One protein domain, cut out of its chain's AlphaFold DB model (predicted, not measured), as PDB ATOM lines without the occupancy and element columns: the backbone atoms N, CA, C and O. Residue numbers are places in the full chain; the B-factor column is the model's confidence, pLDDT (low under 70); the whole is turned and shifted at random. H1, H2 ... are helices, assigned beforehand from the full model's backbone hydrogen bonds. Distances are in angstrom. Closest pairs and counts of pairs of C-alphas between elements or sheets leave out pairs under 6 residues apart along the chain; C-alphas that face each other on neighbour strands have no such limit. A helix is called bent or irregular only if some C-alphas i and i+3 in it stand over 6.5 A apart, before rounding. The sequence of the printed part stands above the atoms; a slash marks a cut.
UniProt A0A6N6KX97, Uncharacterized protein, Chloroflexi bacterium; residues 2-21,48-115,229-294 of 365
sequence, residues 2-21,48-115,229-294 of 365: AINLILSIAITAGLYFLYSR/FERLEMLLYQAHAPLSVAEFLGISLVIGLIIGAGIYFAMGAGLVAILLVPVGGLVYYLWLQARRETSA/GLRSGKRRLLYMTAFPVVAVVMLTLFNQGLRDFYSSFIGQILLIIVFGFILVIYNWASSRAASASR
ATOM      1  N   ALA A   2     -67.636  -7.968  23.089       60.97
ATOM      2  CA  ALA A   2     -67.296  -9.353  23.461       60.97
ATOM      3  C   ALA A   2     -66.895 -10.273  22.283       60.97
ATOM      4  O   ALA A   2     -65.936 -11.027  22.396       60.97
ATOM      5  N   ILE A   3     -67.567 -10.168  21.129       67.56
ATOM      6  CA  ILE A   3     -67.254 -10.987  19.939       67.56
ATOM      7  C   ILE A   3     -65.846 -10.684  19.400       67.56
ATOM      8  O   ILE A   3     -65.092 -11.605  19.098       67.56
ATOM      9  N   ASN A   4     -65.451  -9.408  19.355       57.84
ATOM     10  CA  ASN A   4     -64.120  -9.001  18.892       57.84
ATOM     11  C   ASN A   4     -63.017  -9.475  19.848       57.84
ATOM     12  O   ASN A   4     -61.945  -9.866  19.394       57.84
ATOM     13  N   LEU A   5     -63.295  -9.498  21.157       63.12
ATOM     14  CA  LEU A   5     -62.376 -10.032  22.160       63.12
ATOM     15  C   LEU A   5     -62.146 -11.536  21.945       63.12
ATOM     16  O   LEU A   5     -61.003 -11.969  21.825       63.12
ATOM     17  N   ILE A   6     -63.218 -12.323  21.820       64.56
ATOM     18  CA  ILE A   6     -63.134 -13.780  21.623       64.56
ATOM     19  C   ILE A   6     -62.411 -14.112  20.310       64.56
ATOM     20  O   ILE A   6     -61.521 -14.963  20.296       64.56
ATOM     21  N   LEU A   7     -62.741 -13.403  19.226       63.47
ATOM     22  CA  LEU A   7     -62.087 -13.580  17.930       63.47
ATOM     23  C   LEU A   7     -60.589 -13.248  18.010       63.47
ATOM     24  O   LEU A   7     -59.767 -13.996  17.489       63.47
ATOM     25  N   SER A   8     -60.223 -12.170  18.712       59.56
ATOM     26  CA  SER A   8     -58.820 -11.790  18.899       59.56
ATOM     27  C   SER A   8     -58.038 -12.846  19.669       59.56
ATOM     28  O   SER A   8     -56.961 -13.233  19.229       59.56
ATOM     29  N   ILE A   9     -58.595 -13.387  20.755       65.62
ATOM     30  CA  ILE A   9     -57.952 -14.428  21.562       65.62
ATOM     31  C   ILE A   9     -57.778 -15.700  20.729       65.62
ATOM     32  O   ILE A   9     -56.701 -16.292  20.739       65.62
ATOM     33  N   ALA A  10     -58.794 -16.091  19.955       64.38
ATOM     34  CA  ALA A  10     -58.732 -17.266  19.091       64.38
ATOM     35  C   ALA A  10     -57.680 -17.122  17.977       64.38
ATOM     36  O   ALA A  10     -56.895 -18.044  17.754       64.38
ATOM     37  N   ILE A  11     -57.613 -15.962  17.313       69.88
ATOM     38  CA  ILE A  11     -56.613 -15.680  16.270       69.88
ATOM     39  C   ILE A  11     -55.210 -15.606  16.874       69.88
ATOM     40  O   ILE A  11     -54.274 -16.170  16.316       69.88
ATOM     41  N   THR A  12     -55.062 -14.969  18.034       62.75
ATOM     42  CA  THR A  12     -53.783 -14.827  18.744       62.75
ATOM     43  C   THR A  12     -53.261 -16.185  19.202       62.75
ATOM     44  O   THR A  12     -52.101 -16.516  18.962       62.75
ATOM     45  N   ALA A  13     -54.129 -17.022  19.775       58.91
ATOM     46  CA  ALA A  13     -53.800 -18.398  20.126       58.91
ATOM     47  C   ALA A  13     -53.454 -19.221  18.876       58.91
ATOM     48  O   ALA A  13     -52.450 -19.928  18.870       58.91
ATOM     49  N   GLY A  14     -54.228 -19.095  17.793       67.25
ATOM     50  CA  GLY A  14     -53.969 -19.777  16.523       67.25
ATOM     51  C   GLY A  14     -52.631 -19.387  15.891       67.25
ATOM     52  O   GLY A  14     -51.861 -20.263  15.502       67.25
ATOM     53  N   LEU A  15     -52.314 -18.090  15.850       66.00
ATOM     54  CA  LEU A  15     -51.033 -17.563  15.373       66.00
ATOM     55  C   LEU A  15     -49.884 -17.997  16.273       66.00
ATOM     56  O   LEU A  15     -48.856 -18.411  15.751       66.00
ATOM     57  N   TYR A  16     -50.057 -17.984  17.594       65.25
ATOM     58  CA  TYR A  16     -49.056 -18.490  18.531       65.25
ATOM     59  C   TYR A  16     -48.804 -19.995  18.346       65.25
ATOM     60  O   TYR A  16     -47.656 -20.438  18.328       65.25
ATOM     61  N   PHE A  17     -49.848 -20.800  18.137       59.62
ATOM     62  CA  PHE A  17     -49.715 -22.232  17.845       59.62
ATOM     63  C   PHE A  17     -49.064 -22.495  16.483       59.62
ATOM     64  O   PHE A  17     -48.207 -23.370  16.362       59.62
ATOM     65  N   LEU A  18     -49.428 -21.731  15.454       63.03
ATOM     66  CA  LEU A  18     -48.814 -21.835  14.132       63.03
ATOM     67  C   LEU A  18     -47.340 -21.409  14.173       63.03
ATOM     68  O   LEU A  18     -46.479 -22.100  13.627       63.03
ATOM     69  N   TYR A  19     -47.050 -20.316  14.874       62.50
ATOM     70  CA  TYR A  19     -45.714 -19.779  15.096       62.50
ATOM     71  C   TYR A  19     -44.843 -20.760  15.884       62.50
ATOM     72  O   TYR A  19     -43.783 -21.160  15.411       62.50
ATOM     73  N   SER A  20     -45.315 -21.236  17.038       58.41
ATOM     74  CA  SER A  20     -44.603 -22.236  17.842       58.41
ATOM     75  C   SER A  20     -44.371 -23.529  17.063       58.41
ATOM     76  O   SER A  20     -43.327 -24.149  17.230       58.41
ATOM     77  N   ARG A  21     -45.271 -23.918  16.152       59.38
ATOM     78  CA  ARG A  21     -45.060 -25.065  15.257       59.38
ATOM     79  C   ARG A  21     -44.026 -24.795  14.159       59.38
ATOM     80  O   ARG A  21     -43.306 -25.714  13.773       59.38
ATOM     81  N   PHE A  48     -41.796 -27.764  27.768       82.50
ATOM     82  CA  PHE A  48     -41.155 -27.224  28.968       82.50
ATOM     83  C   PHE A  48     -39.718 -27.734  29.103       82.50
ATOM     84  O   PHE A  48     -38.817 -26.916  29.228       82.50
ATOM     85  N   GLU A  49     -39.478 -29.030  28.903       82.12
ATOM     86  CA  GLU A  49     -38.130 -29.623  28.904       82.12
ATOM     87  C   GLU A  49     -37.208 -28.985  27.855       82.12
ATOM     88  O   GLU A  49     -36.030 -28.733  28.102       82.12
ATOM     89  N   ARG A  50     -37.736 -28.684  26.660       81.94
ATOM     90  CA  ARG A  50     -36.962 -27.978  25.628       81.94
ATOM     91  C   ARG A  50     -36.626 -26.560  26.055       81.94
ATOM     92  O   ARG A  50     -35.523 -26.101  25.778       81.94
ATOM     93  N   LEU A  51     -37.565 -25.857  26.680       84.06
ATOM     94  CA  LEU A  51     -37.345 -24.492  27.137       84.06
ATOM     95  C   LEU A  51     -36.363 -24.449  28.314       84.06
ATOM     96  O   LEU A  51     -35.474 -23.606  28.311       84.06
ATOM     97  N   GLU A  52     -36.449 -25.394  29.249       85.69
ATOM     98  CA  GLU A  52     -35.468 -25.592  30.326       85.69
ATOM     99  C   GLU A  52     -34.080 -25.873  29.760       85.69
ATOM    100  O   GLU A  52     -33.109 -25.224  30.141       85.69
ATOM    101  N   MET A  53     -33.988 -26.769  28.775       82.12
ATOM    102  CA  MET A  53     -32.733 -27.054  28.085       82.12
ATOM    103  C   MET A  53     -32.160 -25.800  27.414       82.12
ATOM    104  O   MET A  53     -30.957 -25.567  27.494       82.12
ATOM    105  N   LEU A  54     -33.001 -24.970  26.787       82.44
ATOM    106  CA  LEU A  54     -32.576 -23.705  26.179       82.44
ATOM    107  C   LEU A  54     -32.104 -22.677  27.213       82.44
ATOM    108  O   LEU A  54     -31.078 -22.036  26.991       82.44
ATOM    109  N   LEU A  55     -32.837 -22.515  28.314       85.50
ATOM    110  CA  LEU A  55     -32.497 -21.593  29.401       85.50
ATOM    111  C   LEU A  55     -31.174 -21.982  30.050       85.50
ATOM    112  O   LEU A  55     -30.282 -21.144  30.197       85.50
ATOM    113  N   TYR A  56     -31.020 -23.272  30.337       81.81
ATOM    114  CA  TYR A  56     -29.797 -23.807  30.899       81.81
ATOM    115  C   TYR A  56     -28.639 -23.610  29.903       81.81
ATOM    116  O   TYR A  56     -27.603 -23.075  30.290       81.81
ATOM    117  N   GLN A  57     -28.807 -23.936  28.612       80.69
ATOM    118  CA  GLN A  57     -27.774 -23.722  27.577       80.69
ATOM    119  C   GLN A  57     -27.361 -22.252  27.407       80.69
ATOM    120  O   GLN A  57     -26.241 -21.970  26.985       80.69
ATOM    121  N   ALA A  58     -28.265 -21.311  27.683       82.50
ATOM    122  CA  ALA A  58     -27.978 -19.881  27.632       82.50
ATOM    123  C   ALA A  58     -27.304 -19.350  28.911       82.50
ATOM    124  O   ALA A  58     -27.038 -18.145  28.993       82.50
ATOM    125  N   HIS A  59     -27.070 -20.221  29.904       82.56
ATOM    126  CA  HIS A  59     -26.640 -19.864  31.260       82.56
ATOM    127  C   HIS A  59     -27.497 -18.731  31.839       82.56
ATOM    128  O   HIS A  59     -26.989 -17.790  32.450       82.56
ATOM    129  N   ALA A  60     -28.803 -18.769  31.567       84.62
ATOM    130  CA  ALA A  60     -29.747 -17.820  32.130       84.62
ATOM    131  C   ALA A  60     -30.194 -18.358  33.499       84.62
ATOM    132  O   ALA A  60     -30.763 -19.451  33.538       84.62
ATOM    133  N   PRO A  61     -29.969 -17.633  34.613       85.88
ATOM    134  CA  PRO A  61     -30.416 -18.040  35.946       85.88
ATOM    135  C   PRO A  61     -31.919 -17.765  36.107       85.88
ATOM    136  O   PRO A  61     -32.338 -17.049  37.009       85.88
ATOM    137  N   LEU A  62     -32.725 -18.258  35.167       88.62
ATOM    138  CA  LEU A  62     -34.156 -18.005  35.093       88.62
ATOM    139  C   LEU A  62     -34.898 -19.328  34.994       88.62
ATOM    140  O   LEU A  62     -34.595 -20.175  34.150       88.62
ATOM    141  N   SER A  63     -35.916 -19.471  35.828       90.06
ATOM    142  CA  SER A  63     -36.911 -20.525  35.708       90.06
ATOM    143  C   SER A  63     -37.798 -20.307  34.477       90.06
ATOM    144  O   SER A  63     -37.942 -19.195  33.955       90.06
ATOM    145  N   VAL A  64     -38.467 -21.367  34.017       88.69
ATOM    146  CA  VAL A  64     -39.431 -21.254  32.910       88.69
ATOM    147  C   VAL A  64     -40.587 -20.312  33.259       88.69
ATOM    148  O   VAL A  64     -41.072 -19.582  32.396       88.69
ATOM    149  N   ALA A  65     -41.017 -20.307  34.523       86.25
ATOM    150  CA  ALA A  65     -42.069 -19.418  34.997       86.25
ATOM    151  C   ALA A  65     -41.642 -17.945  34.907       86.25
ATOM    152  O   ALA A  65     -42.408 -17.125  34.404       86.25
ATOM    153  N   GLU A  66     -40.410 -17.619  35.307       88.44
ATOM    154  CA  GLU A  66     -39.853 -16.268  35.161       88.44
ATOM    155  C   GLU A  66     -39.678 -15.888  33.694       88.44
ATOM    156  O   GLU A  66     -40.042 -14.780  33.309       88.44
ATOM    157  N   PHE A  67     -39.211 -16.811  32.845       90.50
ATOM    158  CA  PHE A  67     -39.138 -16.581  31.400       90.50
ATOM    159  C   PHE A  67     -40.513 -16.218  30.823       90.50
ATOM    160  O   PHE A  67     -40.639 -15.234  30.091       90.50
ATOM    161  N   LEU A  68     -41.554 -16.982  31.172       90.50
ATOM    162  CA  LEU A  68     -42.920 -16.711  30.728       90.50
ATOM    163  C   LEU A  68     -43.453 -15.392  31.303       90.50
ATOM    164  O   LEU A  68     -44.054 -14.615  30.563       90.50
ATOM    165  N   GLY A  69     -43.180 -15.096  32.574       91.75
ATOM    166  CA  GLY A  69     -43.548 -13.833  33.215       91.75
ATOM    167  C   GLY A  69     -42.921 -12.623  32.523       91.75
ATOM    168  O   GLY A  69     -43.639 -11.716  32.106       91.75
ATOM    169  N   ILE A  70     -41.604 -12.644  32.309       91.94
ATOM    170  CA  ILE A  70     -40.864 -11.590  31.597       91.94
ATOM    171  C   ILE A  70     -41.398 -11.445  30.169       91.94
ATOM    172  O   ILE A  70     -41.688 -10.336  29.724       91.94
ATOM    173  N   SER A  71     -41.606 -12.560  29.462       91.19
ATOM    174  CA  SER A  71     -42.141 -12.531  28.100       91.19
ATOM    175  C   SER A  71     -43.531 -11.901  28.007       91.19
ATOM    176  O   SER A  71     -43.814 -11.158  27.063       91.19
ATOM    177  N   LEU A  72     -44.385 -12.167  29.001       92.81
ATOM    178  CA  LEU A  72     -45.722 -11.604  29.096       92.81
ATOM    179  C   LEU A  72     -45.653 -10.105  29.386       92.81
ATOM    180  O   LEU A  72     -46.352  -9.342  28.726       92.81
ATOM    181  N   VAL A  73     -44.794  -9.672  30.314       95.06
ATOM    182  CA  VAL A  73     -44.592  -8.249  30.634       95.06
ATOM    183  C   VAL A  73     -44.099  -7.477  29.411       95.06
ATOM    184  O   VAL A  73     -44.695  -6.461  29.062       95.06
ATOM    185  N   ILE A  74     -43.092  -7.987  28.694       93.81
ATOM    186  CA  ILE A  74     -42.611  -7.383  27.439       93.81
ATOM    187  C   ILE A  74     -43.758  -7.295  26.421       93.81
ATOM    188  O   ILE A  74     -43.961  -6.261  25.786       93.81
ATOM    189  N   GLY A  75     -44.550  -8.362  26.294       93.44
ATOM    190  CA  GLY A  75     -45.715  -8.405  25.415       93.44
ATOM    191  C   GLY A  75     -46.780  -7.370  25.764       93.44
ATOM    192  O   GLY A  75     -47.315  -6.711  24.874       93.44
ATOM    193  N   LEU A  76     -47.067  -7.195  27.055       94.81
ATOM    194  CA  LEU A  76     -48.005  -6.196  27.559       94.81
ATOM    195  C   LEU A  76     -47.498  -4.774  27.324       94.81
ATOM    196  O   LEU A  76     -48.294  -3.929  26.930       94.81
ATOM    197  N   ILE A  77     -46.199  -4.512  27.497       96.00
ATOM    198  CA  ILE A  77     -45.591  -3.205  27.202       96.00
ATOM    199  C   ILE A  77     -45.733  -2.879  25.709       96.00
ATOM    200  O   ILE A  77     -46.202  -1.795  25.359       96.00
ATOM    201  N   ILE A  78     -45.408  -3.829  24.825       93.19
ATOM    202  CA  ILE A  78     -45.561  -3.662  23.369       93.19
ATOM    203  C   ILE A  78     -47.035  -3.440  23.004       93.19
ATOM    204  O   ILE A  78     -47.364  -2.505  22.270       93.19
ATOM    205  N   GLY A  79     -47.936  -4.273  23.531       93.06
ATOM    206  CA  GLY A  79     -49.374  -4.167  23.290       93.06
ATOM    207  C   GLY A  79     -49.945  -2.832  23.771       93.06
ATOM    208  O   GLY A  79     -50.657  -2.164  23.021       93.06
ATOM    209  N   ALA A  80     -49.588  -2.400  24.981       94.56
ATOM    210  CA  ALA A  80     -49.993  -1.114  25.539       94.56
ATOM    211  C   ALA A  80     -49.463   0.054  24.699       94.56
ATOM    212  O   ALA A  80     -50.236   0.946  24.356       94.56
ATOM    213  N   GLY A  81     -48.189   0.027  24.295       92.88
ATOM    214  CA  GLY A  81     -47.606   1.054  23.427       92.88
ATOM    215  C   GLY A  81     -48.374   1.211  22.111       92.88
ATOM    216  O   GLY A  81     -48.721   2.325  21.718       92.88
ATOM    217  N   ILE A  82     -48.734   0.096  21.472       92.50
ATOM    218  CA  ILE A  82     -49.527   0.098  20.233       92.50
ATOM    219  C   ILE A  82     -50.961   0.568  20.479       92.50
ATOM    220  O   ILE A  82     -51.510   1.322  19.670       92.50
ATOM    221  N   TYR A  83     -51.568   0.172  21.597       94.38
ATOM    222  CA  TYR A  83     -52.890   0.651  21.984       94.38
ATOM    223  C   TYR A  83     -52.909   2.171  22.168       94.38
ATOM    224  O   TYR A  83     -53.776   2.837  21.606       94.38
ATOM    225  N   PHE A  84     -51.942   2.739  22.890       93.88
ATOM    226  CA  PHE A  84     -51.875   4.185  23.098       93.88
ATOM    227  C   PHE A  84     -51.576   4.941  21.799       93.88
ATOM    228  O   PHE A  84     -52.220   5.960  21.532       93.88
ATOM    229  N   ALA A  85     -50.684   4.415  20.955       90.81
ATOM    230  CA  ALA A  85     -50.348   5.031  19.675       90.81
ATOM    231  C   ALA A  85     -51.529   5.032  18.687       90.81
ATOM    232  O   ALA A  85     -51.831   6.058  18.083       90.81
ATOM    233  N   MET A  86     -52.236   3.906  18.540       92.06
ATOM    234  CA  MET A  86     -53.207   3.706  17.450       92.06
ATOM    235  C   MET A  86     -54.673   3.637  17.895       92.06
ATOM    236  O   MET A  86     -55.563   3.715  17.056       92.06
ATOM    237  N   GLY A  87     -54.959   3.429  19.182       90.56
ATOM    238  CA  GLY A  87     -56.307   3.096  19.671       90.56
ATOM    239  C   GLY A  87     -56.795   1.698  19.249       90.56
ATOM    240  O   GLY A  87     -57.954   1.342  19.464       90.56
ATOM    241  N   ALA A  88     -55.925   0.887  18.642       91.38
ATOM    242  CA  ALA A  88     -56.261  -0.399  18.039       91.38
ATOM    243  C   ALA A  88     -56.231  -1.541  19.071       91.38
ATOM    244  O   ALA A  88     -55.282  -2.324  19.132       91.38
ATOM    245  N   GLY A  89     -57.286  -1.657  19.885       92.38
ATOM    246  CA  GLY A  89     -57.359  -2.647  20.973       92.38
ATOM    247  C   GLY A  89     -57.174  -4.107  20.536       92.38
ATOM    248  O   GLY A  89     -56.490  -4.868  21.214       92.38
ATOM    249  N   LEU A  90     -57.726  -4.503  19.384       91.06
ATOM    250  CA  LEU A  90     -57.608  -5.881  18.887       91.06
ATOM    251  C   LEU A  90     -56.161  -6.205  18.479       91.06
ATOM    252  O   LEU A  90     -55.633  -7.259  18.829       91.06
ATOM    253  N   VAL A  91     -55.498  -5.266  17.798       89.81
ATOM    254  CA  VAL A  91     -54.092  -5.394  17.383       89.81
ATOM    255  C   VAL A  91     -53.173  -5.440  18.605       89.81
ATOM    256  O   VAL A  91     -52.264  -6.264  18.653       89.81
ATOM    257  N   ALA A  92     -53.445  -4.609  19.614       92.12
ATOM    258  CA  ALA A  92     -52.697  -4.587  20.867       92.12
ATOM    259  C   ALA A  92     -52.711  -5.946  21.586       92.12
ATOM    260  O   ALA A  92     -51.654  -6.438  21.977       92.12
ATOM    261  N   ILE A  93     -53.880  -6.588  21.700       91.69
ATOM    262  CA  ILE A  93     -54.009  -7.929  22.301       91.69
ATOM    263  C   ILE A  93     -53.240  -8.970  21.479       91.69
ATOM    264  O   ILE A  93     -52.541  -9.815  22.040       91.69
ATOM    265  N   LEU A  94     -53.327  -8.888  20.150       88.62
ATOM    266  CA  LEU A  94     -52.673  -9.835  19.247       88.62
ATOM    267  C   LEU A  94     -51.143  -9.734  19.271       88.62
ATOM    268  O   LEU A  94     -50.462 -10.718  18.987       88.62
ATOM    269  N   LEU A  95     -50.595  -8.580  19.652       88.50
ATOM    270  CA  LEU A  95     -49.155  -8.358  19.780       88.50
ATOM    271  C   LEU A  95     -48.563  -8.842  21.110       88.50
ATOM    272  O   LEU A  95     -47.346  -8.965  21.204       88.50
ATOM    273  N   VAL A  96     -49.371  -9.200  22.112       90.88
ATOM    274  CA  VAL A  96     -48.848  -9.678  23.406       90.88
ATOM    275  C   VAL A  96     -47.922 -10.901  23.260       90.88
ATOM    276  O   VAL A  96     -46.815 -10.869  23.798       90.88
ATOM    277  N   PRO A  97     -48.243 -11.953  22.480       89.69
ATOM    278  CA  PRO A  97     -47.318 -13.074  22.288       89.69
ATOM    279  C   PRO A  97     -46.026 -12.707  21.548       89.69
ATOM    280  O   PRO A  97     -45.053 -13.459  21.617       89.69
ATOM    281  N   VAL A  98     -45.984 -11.564  20.849       87.75
ATOM    282  CA  VAL A  98     -44.756 -11.082  20.199       87.75
ATOM    283  C   VAL A  98     -43.695 -10.720  21.243       87.75
ATOM    284  O   VAL A  98     -42.510 -10.880  20.965       87.75
ATOM    285  N   GLY A  99     -44.080 -10.368  22.474       88.88
ATOM    286  CA  GLY A  99     -43.128 -10.204  23.578       88.88
ATOM    287  C   GLY A  99     -42.321 -11.472  23.869       88.88
ATOM    288  O   GLY A  99     -41.097 -11.419  23.996       88.88
ATOM    289  N   GLY A 100     -42.974 -12.638  23.857       88.88
ATOM    290  CA  GLY A 100     -42.279 -13.923  23.978       88.88
ATOM    291  C   GLY A 100     -41.403 -14.264  22.790       88.88
ATOM    292  O   GLY A 100     -40.344 -14.857  22.975       88.88
ATOM    293  N   LEU A 101     -41.775 -13.820  21.592       85.81
ATOM    294  CA  LEU A 101     -40.913 -13.939  20.422       85.81
ATOM    295  C   LEU A 101     -39.631 -13.107  20.576       85.81
ATOM    296  O   LEU A 101     -38.537 -13.633  20.375       85.81
ATOM    297  N   VAL A 102     -39.751 -11.839  20.965       87.69
ATOM    298  CA  VAL A 102     -38.598 -10.952  21.182       87.69
ATOM    299  C   VAL A 102     -37.655 -11.544  22.229       87.69
ATOM    300  O   VAL A 102     -36.455 -11.667  21.978       87.69
ATOM    301  N   TYR A 103     -38.199 -11.991  23.361       91.00
ATOM    302  CA  TYR A 103     -37.387 -12.560  24.433       91.00
ATOM    303  C   TYR A 103     -36.741 -13.900  24.045       91.00
ATOM    304  O   TYR A 103     -35.572 -14.149  24.341       91.00
ATOM    305  N   TYR A 104     -37.456 -14.738  23.290       87.50
ATOM    306  CA  TYR A 104     -36.907 -15.974  22.735       87.50
ATOM    307  C   TYR A 104     -35.729 -15.722  21.781       87.50
ATOM    308  O   TYR A 104     -34.719 -16.423  21.853       87.50
ATOM    309  N   LEU A 105     -35.818 -14.714  20.905       84.69
ATOM    310  CA  LEU A 105     -34.723 -14.356  19.991       84.69
ATOM    311  C   LEU A 105     -33.484 -13.883  20.750       84.69
ATOM    312  O   LEU A 105     -32.366 -14.253  20.387       84.69
ATOM    313  N   TRP A 106     -33.680 -13.102  21.813       88.31
ATOM    314  CA  TRP A 106     -32.594 -12.698  22.700       88.31
ATOM    315  C   TRP A 106     -31.930 -13.913  23.361       88.31
ATOM    316  O   TRP A 106     -30.706 -14.051  23.301       88.31
ATOM    317  N   LEU A 107     -32.723 -14.852  23.892       88.31
ATOM    318  CA  LEU A 107     -32.210 -16.085  24.498       88.31
ATOM    319  C   LEU A 107     -31.414 -16.923  23.490       88.31
ATOM    320  O   LEU A 107     -30.344 -17.442  23.808       88.31
ATOM    321  N   GLN A 108     -31.896 -17.023  22.250       84.38
ATOM    322  CA  GLN A 108     -31.191 -17.729  21.185       84.38
ATOM    323  C   GLN A 108     -29.841 -17.073  20.859       84.38
ATOM    324  O   GLN A 108     -28.849 -17.785  20.701       84.38
ATOM    325  N   ALA A 109     -29.784 -15.741  20.783       84.06
ATOM    326  CA  ALA A 109     -28.543 -15.006  20.542       84.06
ATOM    327  C   ALA A 109     -27.539 -15.169  21.697       84.06
ATOM    328  O   ALA A 109     -26.338 -15.354  21.463       84.06
ATOM    329  N   ARG A 110     -28.033 -15.162  22.942       88.50
ATOM    330  CA  ARG A 110     -27.229 -15.439  24.138       88.50
ATOM    331  C   ARG A 110     -26.665 -16.855  24.100       88.50
ATOM    332  O   ARG A 110     -25.457 -17.019  24.212       88.50
ATOM    333  N   ARG A 111     -27.502 -17.855  23.810       87.88
ATOM    334  CA  ARG A 111     -27.083 -19.255  23.646       87.88
ATOM    335  C   ARG A 111     -26.008 -19.429  22.572       87.88
ATOM    336  O   ARG A 111     -25.036 -20.132  22.810       87.88
ATOM    337  N   GLU A 112     -26.170 -18.810  21.400       85.00
ATOM    338  CA  GLU A 112     -25.161 -18.862  20.325       85.00
ATOM    339  C   GLU A 112     -23.805 -18.317  20.810       85.00
ATOM    340  O   GLU A 112     -22.755 -18.876  20.496       85.00
ATOM    341  N   THR A 113     -23.825 -17.255  21.618       87.31
ATOM    342  CA  THR A 113     -22.611 -16.657  22.190       87.31
ATOM    343  C   THR A 113     -21.993 -17.554  23.263       87.31
ATOM    344  O   THR A 113     -20.797 -17.832  23.193       87.31
ATOM    345  N   SER A 114     -22.795 -18.076  24.196       89.38
ATOM    346  CA  SER A 114     -22.336 -19.014  25.228       89.38
ATOM    347  C   SER A 114     -21.750 -20.291  24.626       89.38
ATOM    348  O   SER A 114     -20.706 -20.751  25.079       89.38
ATOM    349  N   ALA A 115     -22.360 -20.831  23.568       88.56
ATOM    350  CA  ALA A 115     -21.848 -22.006  22.866       88.56
ATOM    351  C   ALA A 115     -20.460 -21.748  22.261       88.56
ATOM    352  O   ALA A 115     -19.553 -22.555  22.434       88.56
ATOM    353  N   GLY A 229     -20.208 -13.085   9.806       82.69
ATOM    354  CA  GLY A 229     -20.819 -12.821   8.503       82.69
ATOM    355  C   GLY A 229     -22.346 -12.850   8.575       82.69
ATOM    356  O   GLY A 229     -23.030 -11.953   8.071       82.69
ATOM    357  N   LEU A 230     -22.898 -13.818   9.304       81.50
ATOM    358  CA  LEU A 230     -24.341 -13.997   9.463       81.50
ATOM    359  C   LEU A 230     -24.989 -12.973  10.386       81.50
ATOM    360  O   LEU A 230     -26.135 -12.590  10.143       81.50
ATOM    361  N   ARG A 231     -24.286 -12.500  11.423       79.94
ATOM    362  CA  ARG A 231     -24.786 -11.435  12.310       79.94
ATOM    363  C   ARG A 231     -25.154 -10.190  11.506       79.94
ATOM    364  O   ARG A 231     -26.221  -9.620  11.733       79.94
ATOM    365  N   SER A 232     -24.335  -9.824  10.517       82.31
ATOM    366  CA  SER A 232     -24.631  -8.698   9.622       82.31
ATOM    367  C   SER A 232     -25.904  -8.924   8.791       82.31
ATOM    368  O   SER A 232     -26.698  -8.004   8.595       82.31
ATOM    369  N   GLY A 233     -26.130 -10.153   8.317       85.44
ATOM    370  CA  GLY A 233     -27.319 -10.530   7.550       85.44
ATOM    371  C   GLY A 233     -28.585 -10.544   8.406       85.44
ATOM    372  O   GLY A 233     -29.590  -9.945   8.024       85.44
ATOM    373  N   LYS A 234     -28.522 -11.151   9.601       82.38
ATOM    374  CA  LYS A 234     -29.632 -11.186  10.570       82.38
ATOM    375  C   LYS A 234     -30.045  -9.767  10.991       82.38
ATOM    376  O   LYS A 234     -31.236  -9.470  10.997       82.38
ATOM    377  N   ARG A 235     -29.085  -8.873  11.277       84.19
ATOM    378  CA  ARG A 235     -29.366  -7.461  11.618       84.19
ATOM    379  C   ARG A 235     -30.037  -6.712  10.467       84.19
ATOM    380  O   ARG A 235     -31.047  -6.055  10.686       84.19
ATOM    381  N   ARG A 236     -29.534  -6.860   9.236       88.12
ATOM    382  CA  ARG A 236     -30.162  -6.258   8.045       88.12
ATOM    383  C   ARG A 236     -31.598  -6.743   7.850       88.12
ATOM    384  O   ARG A 236     -32.486  -5.920   7.654       88.12
ATOM    385  N   LEU A 237     -31.838  -8.049   7.979       87.50
ATOM    386  CA  LEU A 237     -33.184  -8.616   7.889       87.50
ATOM    387  C   LEU A 237     -34.116  -8.043   8.969       87.50
ATOM    388  O   LEU A 237     -35.260  -7.696   8.668       87.50
ATOM    389  N   LEU A 238     -33.621  -7.912  10.205       86.31
ATOM    390  CA  LEU A 238     -34.372  -7.319  11.311       86.31
ATOM    391  C   LEU A 238     -34.776  -5.876  10.991       86.31
ATOM    392  O   LEU A 238     -35.954  -5.552  11.097       86.31
ATOM    393  N   TYR A 239     -33.844  -5.036  10.531       89.06
ATOM    394  CA  TYR A 239     -34.147  -3.648  10.169       89.06
ATOM    395  C   TYR A 239     -35.146  -3.543   9.012       89.06
ATOM    396  O   TYR A 239     -36.100  -2.775   9.108       89.06
ATOM    397  N   MET A 240     -34.998  -4.355   7.959       88.94
ATOM    398  CA  MET A 240     -35.941  -4.372   6.828       88.94
ATOM    399  C   MET A 240     -37.358  -4.785   7.251       88.94
ATOM    400  O   MET A 240     -38.335  -4.297   6.691       88.94
ATOM    401  N   THR A 241     -37.471  -5.663   8.247       88.12
ATOM    402  CA  THR A 241     -38.755  -6.138   8.783       88.12
ATOM    403  C   THR A 241     -39.375  -5.133   9.755       88.12
ATOM    404  O   THR A 241     -40.585  -4.923   9.750       88.12
ATOM    405  N   ALA A 242     -38.552  -4.508  10.598       87.00
ATOM    406  CA  ALA A 242     -39.004  -3.581  11.628       87.00
ATOM    407  C   ALA A 242     -39.390  -2.210  11.054       87.00
ATOM    408  O   ALA A 242     -40.321  -1.579  11.552       87.00
ATOM    409  N   PHE A 243     -38.716  -1.759   9.991       92.12
ATOM    410  CA  PHE A 243     -38.903  -0.420   9.433       92.12
ATOM    411  C   PHE A 243     -40.359  -0.104   9.032       92.12
ATOM    412  O   PHE A 243     -40.864   0.927   9.475       92.12
ATOM    413  N   PRO A 244     -41.094  -0.967   8.296       90.25
ATOM    414  CA  PRO A 244     -42.499  -0.711   7.975       90.25
ATOM    415  C   PRO A 244     -43.394  -0.587   9.212       90.25
ATOM    416  O   PRO A 244     -44.309   0.230   9.228       90.25
ATOM    417  N   VAL A 245     -43.125  -1.369  10.264       89.50
ATOM    418  CA  VAL A 245     -43.895  -1.318  11.516       89.50
ATOM    419  C   VAL A 245     -43.680   0.026  12.205       89.50
ATOM    420  O   VAL A 245     -44.648   0.703  12.544       89.50
ATOM    421  N   VAL A 246     -42.420   0.445  12.346       91.38
ATOM    422  CA  VAL A 246     -42.062   1.741  12.941       91.38
ATOM    423  C   VAL A 246     -42.630   2.897  12.120       91.38
ATOM    424  O   VAL A 246     -43.189   3.828  12.693       91.38
ATOM    425  N   ALA A 247     -42.556   2.827  10.789       92.62
ATOM    426  CA  ALA A 247     -43.104   3.847   9.901       92.62
ATOM    427  C   ALA A 247     -44.625   3.991  10.063       92.62
ATOM    428  O   ALA A 247     -45.119   5.110  10.186       92.62
ATOM    429  N   VAL A 248     -45.368   2.880  10.125       91.25
ATOM    430  CA  VAL A 248     -46.820   2.908  10.369       91.25
ATOM    431  C   VAL A 248     -47.128   3.516  11.738       91.25
ATOM    432  O   VAL A 248     -47.988   4.386  11.820       91.25
ATOM    433  N   VAL A 249     -46.412   3.120  12.795       90.50
ATOM    434  CA  VAL A 249     -46.582   3.693  14.144       90.50
ATOM    435  C   VAL A 249     -46.293   5.196  14.157       90.50
ATOM    436  O   VAL A 249     -47.064   5.964  14.722       90.50
ATOM    437  N   MET A 250     -45.216   5.647  13.514       93.94
ATOM    438  CA  MET A 250     -44.908   7.075  13.428       93.94
ATOM    439  C   MET A 250     -45.980   7.843  12.652       93.94
ATOM    440  O   MET A 250     -46.465   8.867  13.126       93.94
ATOM    441  N   LEU A 251     -46.393   7.348  11.483       94.31
ATOM    442  CA  LEU A 251     -47.402   8.018  10.661       94.31
ATOM    443  C   LEU A 251     -48.746   8.153  11.386       94.31
ATOM    444  O   LEU A 251     -49.409   9.179  11.237       94.31
ATOM    445  N   THR A 252     -49.144   7.163  12.190       93.62
ATOM    446  CA  THR A 252     -50.378   7.252  12.987       93.62
ATOM    447  C   THR A 252     -50.269   8.214  14.161       93.62
ATOM    448  O   THR A 252     -51.264   8.852  14.501       93.62
ATOM    449  N   LEU A 253     -49.082   8.376  14.749       93.50
ATOM    450  CA  LEU A 253     -48.855   9.360  15.810       93.50
ATOM    451  C   LEU A 253     -48.948  10.803  15.296       93.50
ATOM    452  O   LEU A 253     -49.492  11.658  15.991       93.50
ATOM    453  N   PHE A 254     -48.461  11.077  14.081       96.44
ATOM    454  CA  PHE A 254     -48.471  12.429  13.506       96.44
ATOM    455  C   PHE A 254     -49.750  12.785  12.738       96.44
ATOM    456  O   PHE A 254     -49.999  13.965  12.489       96.44
ATOM    457  N   ASN A 255     -50.569  11.803  12.350       96.00
ATOM    458  CA  ASN A 255     -51.782  12.034  11.567       96.00
ATOM    459  C   ASN A 255     -53.019  11.443  12.255       96.00
ATOM    460  O   ASN A 255     -53.268  10.236  12.214       96.00
ATOM    461  N   GLN A 256     -53.845  12.327  12.818       94.56
ATOM    462  CA  GLN A 256     -55.068  11.946  13.520       94.56
ATOM    463  C   GLN A 256     -56.073  11.209  12.618       94.56
ATOM    464  O   GLN A 256     -56.682  10.241  13.061       94.56
ATOM    465  N   GLY A 257     -56.185  11.581  11.339       96.38
ATOM    466  CA  GLY A 257     -57.075  10.892  10.400       96.38
ATOM    467  C   GLY A 257     -56.663   9.435  10.157       96.38
ATOM    468  O   GLY A 257     -57.518   8.553  10.075       96.38
ATOM    469  N   LEU A 258     -55.353   9.154  10.108       94.31
ATOM    470  CA  LEU A 258     -54.852   7.776  10.043       94.31
ATOM    471  C   LEU A 258     -55.129   7.022  11.342       94.31
ATOM    472  O   LEU A 258     -55.533   5.861  11.293       94.31
ATOM    473  N   ARG A 259     -54.949   7.665  12.500       94.94
ATOM    474  CA  ARG A 259     -55.257   7.058  13.800       94.94
ATOM    475  C   ARG A 259     -56.723   6.636  13.891       94.94
ATOM    476  O   ARG A 259     -56.996   5.489  14.241       94.94
ATOM    477  N   ASP A 260     -57.649   7.508  13.502       95.56
ATOM    478  CA  ASP A 260     -59.083   7.207  13.514       95.56
ATOM    479  C   ASP A 260     -59.409   6.045  12.565       95.56
ATOM    480  O   ASP A 260     -60.114   5.104  12.945       95.56
ATOM    481  N   PHE A 261     -58.811   6.030  11.369       95.88
ATOM    482  CA  PHE A 261     -58.949   4.917  10.431       95.88
ATOM    483  C   PHE A 261     -58.436   3.589  11.009       95.88
ATOM    484  O   PHE A 261     -59.149   2.588  10.958       95.88
ATOM    485  N   TYR A 262     -57.236   3.555  11.592       93.50
ATOM    486  CA  TYR A 262     -56.663   2.331  12.166       93.50
ATOM    487  C   TYR A 262     -57.333   1.891  13.471       93.50
ATOM    488  O   TYR A 262     -57.295   0.704  13.804       93.50
ATOM    489  N   SER A 263     -57.998   2.807  14.176       93.38
ATOM    490  CA  SER A 263     -58.861   2.471  15.310       93.38
ATOM    491  C   SER A 263     -60.150   1.761  14.869       93.38
ATOM    492  O   SER A 263     -60.697   0.957  15.628       93.38
ATOM    493  N   SER A 264     -60.609   1.987  13.631       95.12
ATOM    494  CA  SER A 264     -61.789   1.323  13.069       95.12
ATOM    495  C   SER A 264     -61.577  -0.186  12.899       95.12
ATOM    496  O   SER A 264     -60.461  -0.665  12.704       95.12
ATOM    497  N   PHE A 265     -62.662  -0.963  12.912       93.00
ATOM    498  CA  PHE A 265     -62.597  -2.421  12.750       93.00
ATOM    499  C   PHE A 265     -61.909  -2.851  11.442       93.00
ATOM    500  O   PHE A 265     -61.107  -3.784  11.436       93.00
ATOM    501  N   ILE A 266     -62.180  -2.138  10.344       94.94
ATOM    502  CA  ILE A 266     -61.580  -2.407   9.030       94.94
ATOM    503  C   ILE A 266     -60.075  -2.115   9.065       94.94
ATOM    504  O   ILE A 266     -59.278  -2.936   8.606       94.94
ATOM    505  N   GLY A 267     -59.676  -0.989   9.663       93.81
ATOM    506  CA  GLY A 267     -58.267  -0.635   9.840       93.81
ATOM    507  C   GLY A 267     -57.506  -1.652  10.694       93.81
ATOM    508  O   GLY A 267     -56.387  -2.032  10.349       93.81
ATOM    509  N   GLN A 268     -58.134  -2.173  11.752       94.06
ATOM    510  CA  GLN A 268     -57.548  -3.219  12.595       94.06
ATOM    511  C   GLN A 268     -57.328  -4.530  11.827       94.06
ATOM    512  O   GLN A 268     -56.255  -5.116  11.943       94.06
ATOM    513  N   ILE A 269     -58.288  -4.977  11.006       91.62
ATOM    514  CA  ILE A 269     -58.106  -6.168  10.153       91.62
ATOM    515  C   ILE A 269     -56.925  -5.968   9.200       91.62
ATOM    516  O   ILE A 269     -56.090  -6.862   9.057       91.62
ATOM    517  N   LEU A 270     -56.823  -4.790   8.580       93.44
ATOM    518  CA  LEU A 270     -55.735  -4.473   7.661       93.44
ATOM    519  C   LEU A 270     -54.369  -4.503   8.367       93.44
ATOM    520  O   LEU A 270     -53.428  -5.093   7.837       93.44
ATOM    521  N   LEU A 271     -54.269  -3.964   9.587       91.75
ATOM    522  CA  LEU A 271     -53.048  -4.052  10.401       91.75
ATOM    523  C   LEU A 271     -52.671  -5.495  10.738       91.75
ATOM    524  O   LEU A 271     -51.501  -5.853  10.627       91.75
ATOM    525  N   ILE A 272     -53.640  -6.338  11.105       89.81
ATOM    526  CA  ILE A 272     -53.385  -7.757  11.405       89.81
ATOM    527  C   ILE A 272     -52.833  -8.474  10.174       89.81
ATOM    528  O   ILE A 272     -51.878  -9.240  10.295       89.81
ATOM    529  N   ILE A 273     -53.401  -8.220   8.992       89.50
ATOM    530  CA  ILE A 273     -52.928  -8.820   7.738       89.50
ATOM    531  C   ILE A 273     -51.496  -8.372   7.444       89.50
ATOM    532  O   ILE A 273     -50.637  -9.213   7.179       89.50
ATOM    533  N   VAL A 274     -51.215  -7.068   7.532       90.06
ATOM    534  CA  VAL A 274     -49.884  -6.513   7.246       90.06
ATOM    535  C   VAL A 274     -48.845  -7.027   8.244       90.06
ATOM    536  O   VAL A 274     -47.815  -7.558   7.832       90.06
ATOM    537  N   PHE A 275     -49.109  -6.942   9.549       88.62
ATOM    538  CA  PHE A 275     -48.185  -7.431  10.578       88.62
ATOM    539  C   PHE A 275     -48.020  -8.949  10.534       88.62
ATOM    540  O   PHE A 275     -46.902  -9.447  10.665       88.62
ATOM    541  N   GLY A 276     -49.100  -9.691  10.280       87.62
ATOM    542  CA  GLY A 276     -49.044 -11.133  10.065       87.62
ATOM    543  C   GLY A 276     -48.150 -11.492   8.879       87.62
ATOM    544  O   GLY A 276     -47.299 -12.372   8.995       87.62
ATOM    545  N   PHE A 277     -48.274 -10.770   7.765       89.25
ATOM    546  CA  PHE A 277     -47.446 -10.978   6.578       89.25
ATOM    547  C   PHE A 277     -45.965 -10.660   6.835       89.25
ATOM    548  O   PHE A 277     -45.099 -11.464   6.489       89.25
ATOM    549  N   ILE A 278     -45.670  -9.550   7.520       88.94
ATOM    550  CA  ILE A 278     -44.308  -9.177   7.940       88.94
ATOM    551  C   ILE A 278     -43.695 -10.274   8.823       88.94
ATOM    552  O   ILE A 278     -42.564 -10.701   8.592       88.94
ATOM    553  N   LEU A 279     -44.454 -10.786   9.797       86.31
ATOM    554  CA  LEU A 279     -43.999 -11.843  10.699       86.31
ATOM    555  C   LEU A 279     -43.741 -13.158   9.952       86.31
ATOM    556  O   LEU A 279     -42.757 -13.847  10.235       86.31
ATOM    557  N   VAL A 280     -44.583 -13.511   8.978       86.62
ATOM    558  CA  VAL A 280     -44.378 -14.694   8.126       86.62
ATOM    559  C   VAL A 280     -43.121 -14.546   7.270       86.62
ATOM    560  O   VAL A 280     -42.311 -15.475   7.240       86.62
ATOM    561  N   ILE A 281     -42.913 -13.390   6.629       87.94
ATOM    562  CA  ILE A 281     -41.703 -13.115   5.839       87.94
ATOM    563  C   ILE A 281     -40.460 -13.214   6.715       87.94
ATOM    564  O   ILE A 281     -39.510 -13.900   6.341       87.94
ATOM    565  N   TYR A 282     -40.473 -12.580   7.889       85.81
ATOM    566  CA  TYR A 282     -39.345 -12.617   8.814       85.81
ATOM    567  C   TYR A 282     -38.999 -14.043   9.229       85.81
ATOM    568  O   TYR A 282     -37.837 -14.433   9.159       85.81
ATOM    569  N   ASN A 283     -39.997 -14.844   9.608       82.81
ATOM    570  CA  ASN A 283     -39.785 -16.241   9.988       82.81
ATOM    571  C   ASN A 283     -39.285 -17.096   8.824       82.81
ATOM    572  O   ASN A 283     -38.401 -17.938   8.989       82.81
ATOM    573  N   TRP A 284     -39.828 -16.886   7.628       85.56
ATOM    574  CA  TRP A 284     -39.381 -17.603   6.443       85.56
ATOM    575  C   TRP A 284     -37.928 -17.250   6.102       85.56
ATOM    576  O   TRP A 284     -37.090 -18.147   5.984       85.56
ATOM    577  N   ALA A 285     -37.600 -15.961   6.040       86.25
ATOM    578  CA  ALA A 285     -36.259 -15.471   5.752       86.25
ATOM    579  C   ALA A 285     -35.250 -15.873   6.840       86.25
ATOM    580  O   ALA A 285     -34.160 -16.342   6.513       86.25
ATOM    581  N   SER A 286     -35.615 -15.782   8.123       82.19
ATOM    582  CA  SER A 286     -34.754 -16.190   9.238       82.19
ATOM    583  C   SER A 286     -34.516 -17.701   9.249       82.19
ATOM    584  O   SER A 286     -33.385 -18.132   9.454       82.19
ATOM    585  N   SER A 287     -35.526 -18.518   8.932       79.94
ATOM    586  CA  SER A 287     -35.370 -19.975   8.816       79.94
ATOM    587  C   SER A 287     -34.487 -20.386   7.633       79.94
ATOM    588  O   SER A 287     -33.710 -21.341   7.740       79.94
ATOM    589  N   ARG A 288     -34.550 -19.647   6.517       82.31
ATOM    590  CA  ARG A 288     -33.685 -19.845   5.346       82.31
ATOM    591  C   ARG A 288     -32.256 -19.406   5.635       82.31
ATOM    592  O   ARG A 288     -31.341 -20.178   5.367       82.31
ATOM    593  N   ALA A 289     -32.074 -18.243   6.258       79.31
ATOM    594  CA  ALA A 289     -30.768 -17.772   6.707       79.31
ATOM    595  C   ALA A 289     -30.143 -18.760   7.702       79.31
ATOM    596  O   ALA A 289     -28.989 -19.148   7.539       79.31
ATOM    597  N   ALA A 290     -30.936 -19.254   8.659       71.19
ATOM    598  CA  ALA A 290     -30.511 -20.272   9.611       71.19
ATOM    599  C   ALA A 290     -30.104 -21.575   8.911       71.19
ATOM    600  O   ALA A 290     -29.112 -22.182   9.296       71.19
ATOM    601  N   SER A 291     -30.843 -22.008   7.886       73.69
ATOM    602  CA  SER A 291     -30.529 -23.220   7.111       73.69
ATOM    603  C   SER A 291     -29.252 -23.079   6.282       73.69
ATOM    604  O   SER A 291     -28.456 -24.011   6.255       73.69
ATOM    605  N   ALA A 292     -29.024 -21.915   5.670       69.50
ATOM    606  CA  ALA A 292     -27.800 -21.624   4.924       69.50
ATOM    607  C   ALA A 292     -26.566 -21.517   5.839       69.50
ATOM    608  O   ALA A 292     -25.456 -21.820   5.421       69.50
ATOM    609  N   SER A 293     -26.770 -21.124   7.100       61.88
ATOM    610  CA  SER A 293     -25.705 -20.951   8.086       61.88
ATOM    611  C   SER A 293     -25.278 -22.193   8.863       61.88
ATOM    612  O   SER A 293     -24.379 -22.091   9.696       61.88
ATOM    613  N   ARG A 294     -25.956 -23.339   8.708       56.25
ATOM    614  CA  ARG A 294     -25.712 -24.470   9.613       56.25
ATOM    615  C   ARG A 294     -24.337 -25.077   9.351       56.25
ATOM    616  O   ARG A 294     -24.183 -25.919   8.472       56.25
TER     617      ARG A 294
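AT A GLANCE: This is residues 2 to 21, 48 to 115 and 229 to 294 of the 365 residues of an uncharacterized protein of Chloroflexi bacterium (UniProt A0A6N6KX97). Long helices H1, H4 and H7 and arm H5a run roughly along one axis, and H3 crosses H4 at its middle. Two groups, H1 to H4 and H5 to H7, meet near the end where short H6 joins H5 to H7; H2 packs at the opposite end. The printed part has 154 residues with seven named helices, H1 to H7 in order, and no named strand: all helix. It is compact, with a radius of gyration of the C-alphas of 16.8 A and spans of 50 by 34 by 24 A.

HOW THE PARTS SIT: H1, residues 2 to 21, touches H4, residues 89 to 115, at a shallow tilt of 20 degrees; their closest C-alphas, Thr 12 and Leu 94, are 5.1 A apart. H2, residues 48 to 57, touches H4 with closest C-alphas Gln 57 and Arg 111, 6.0 A. H3, residues 64 to 86, touches H4 at a steep tilt of 45 degrees, opposite ways; C-alphas Gly 75 and Gly 99, the closest, are 3.6 A apart. H4 has a kink of 32 degrees near residue 97 and is only just irregular, with C-alphas 94 and 97 7.0 A apart. H5, residues 229 to 254, was assigned as one helix by its hydrogen bonds but is bent, C-alphas 241 and 244 being 6.6 A apart; its arms are H5a, 229 to 241, and H5b, 244 to 254. H6, residues 256 to 263, touches H3; C-alphas Met 86 and Arg 259, the closest, are 5.4 A apart. H7, residues 265 to 292, touches H5a at a shallow tilt of 10 degrees, opposite ways; C-alphas Thr 241 and Ile 278, the closest, are 6.4 A apart. H1 and H3 are apart. Every O i to N i+4 pair is within hydrogen-bond range in H1, H2, H3, H5b, H6 and H7, against 18 of 23 in H4 and 8 of 9 in H5a.

IN THESE COORDINATES: H1 begins at C-alpha 2 (-67.296, -9.353, 23.461) and spans 28.4 A, H3 32.4 A, H4 and H7 40.5 A each. H7 ends at C-alpha 292 (-27.800, -21.624, 4.924).

THE WHOLE: The C-alphas farthest apart, Ala 115 and Gly 257, are 49.8 A apart. Residues 22 to 47 and 116 to 228 are not printed, with gaps of 14.4 A and 17.1 A between C-alphas; of the links printed whole, no link is long. The pLDDT is under 70 at residues 2 to 21 and 292 to 294.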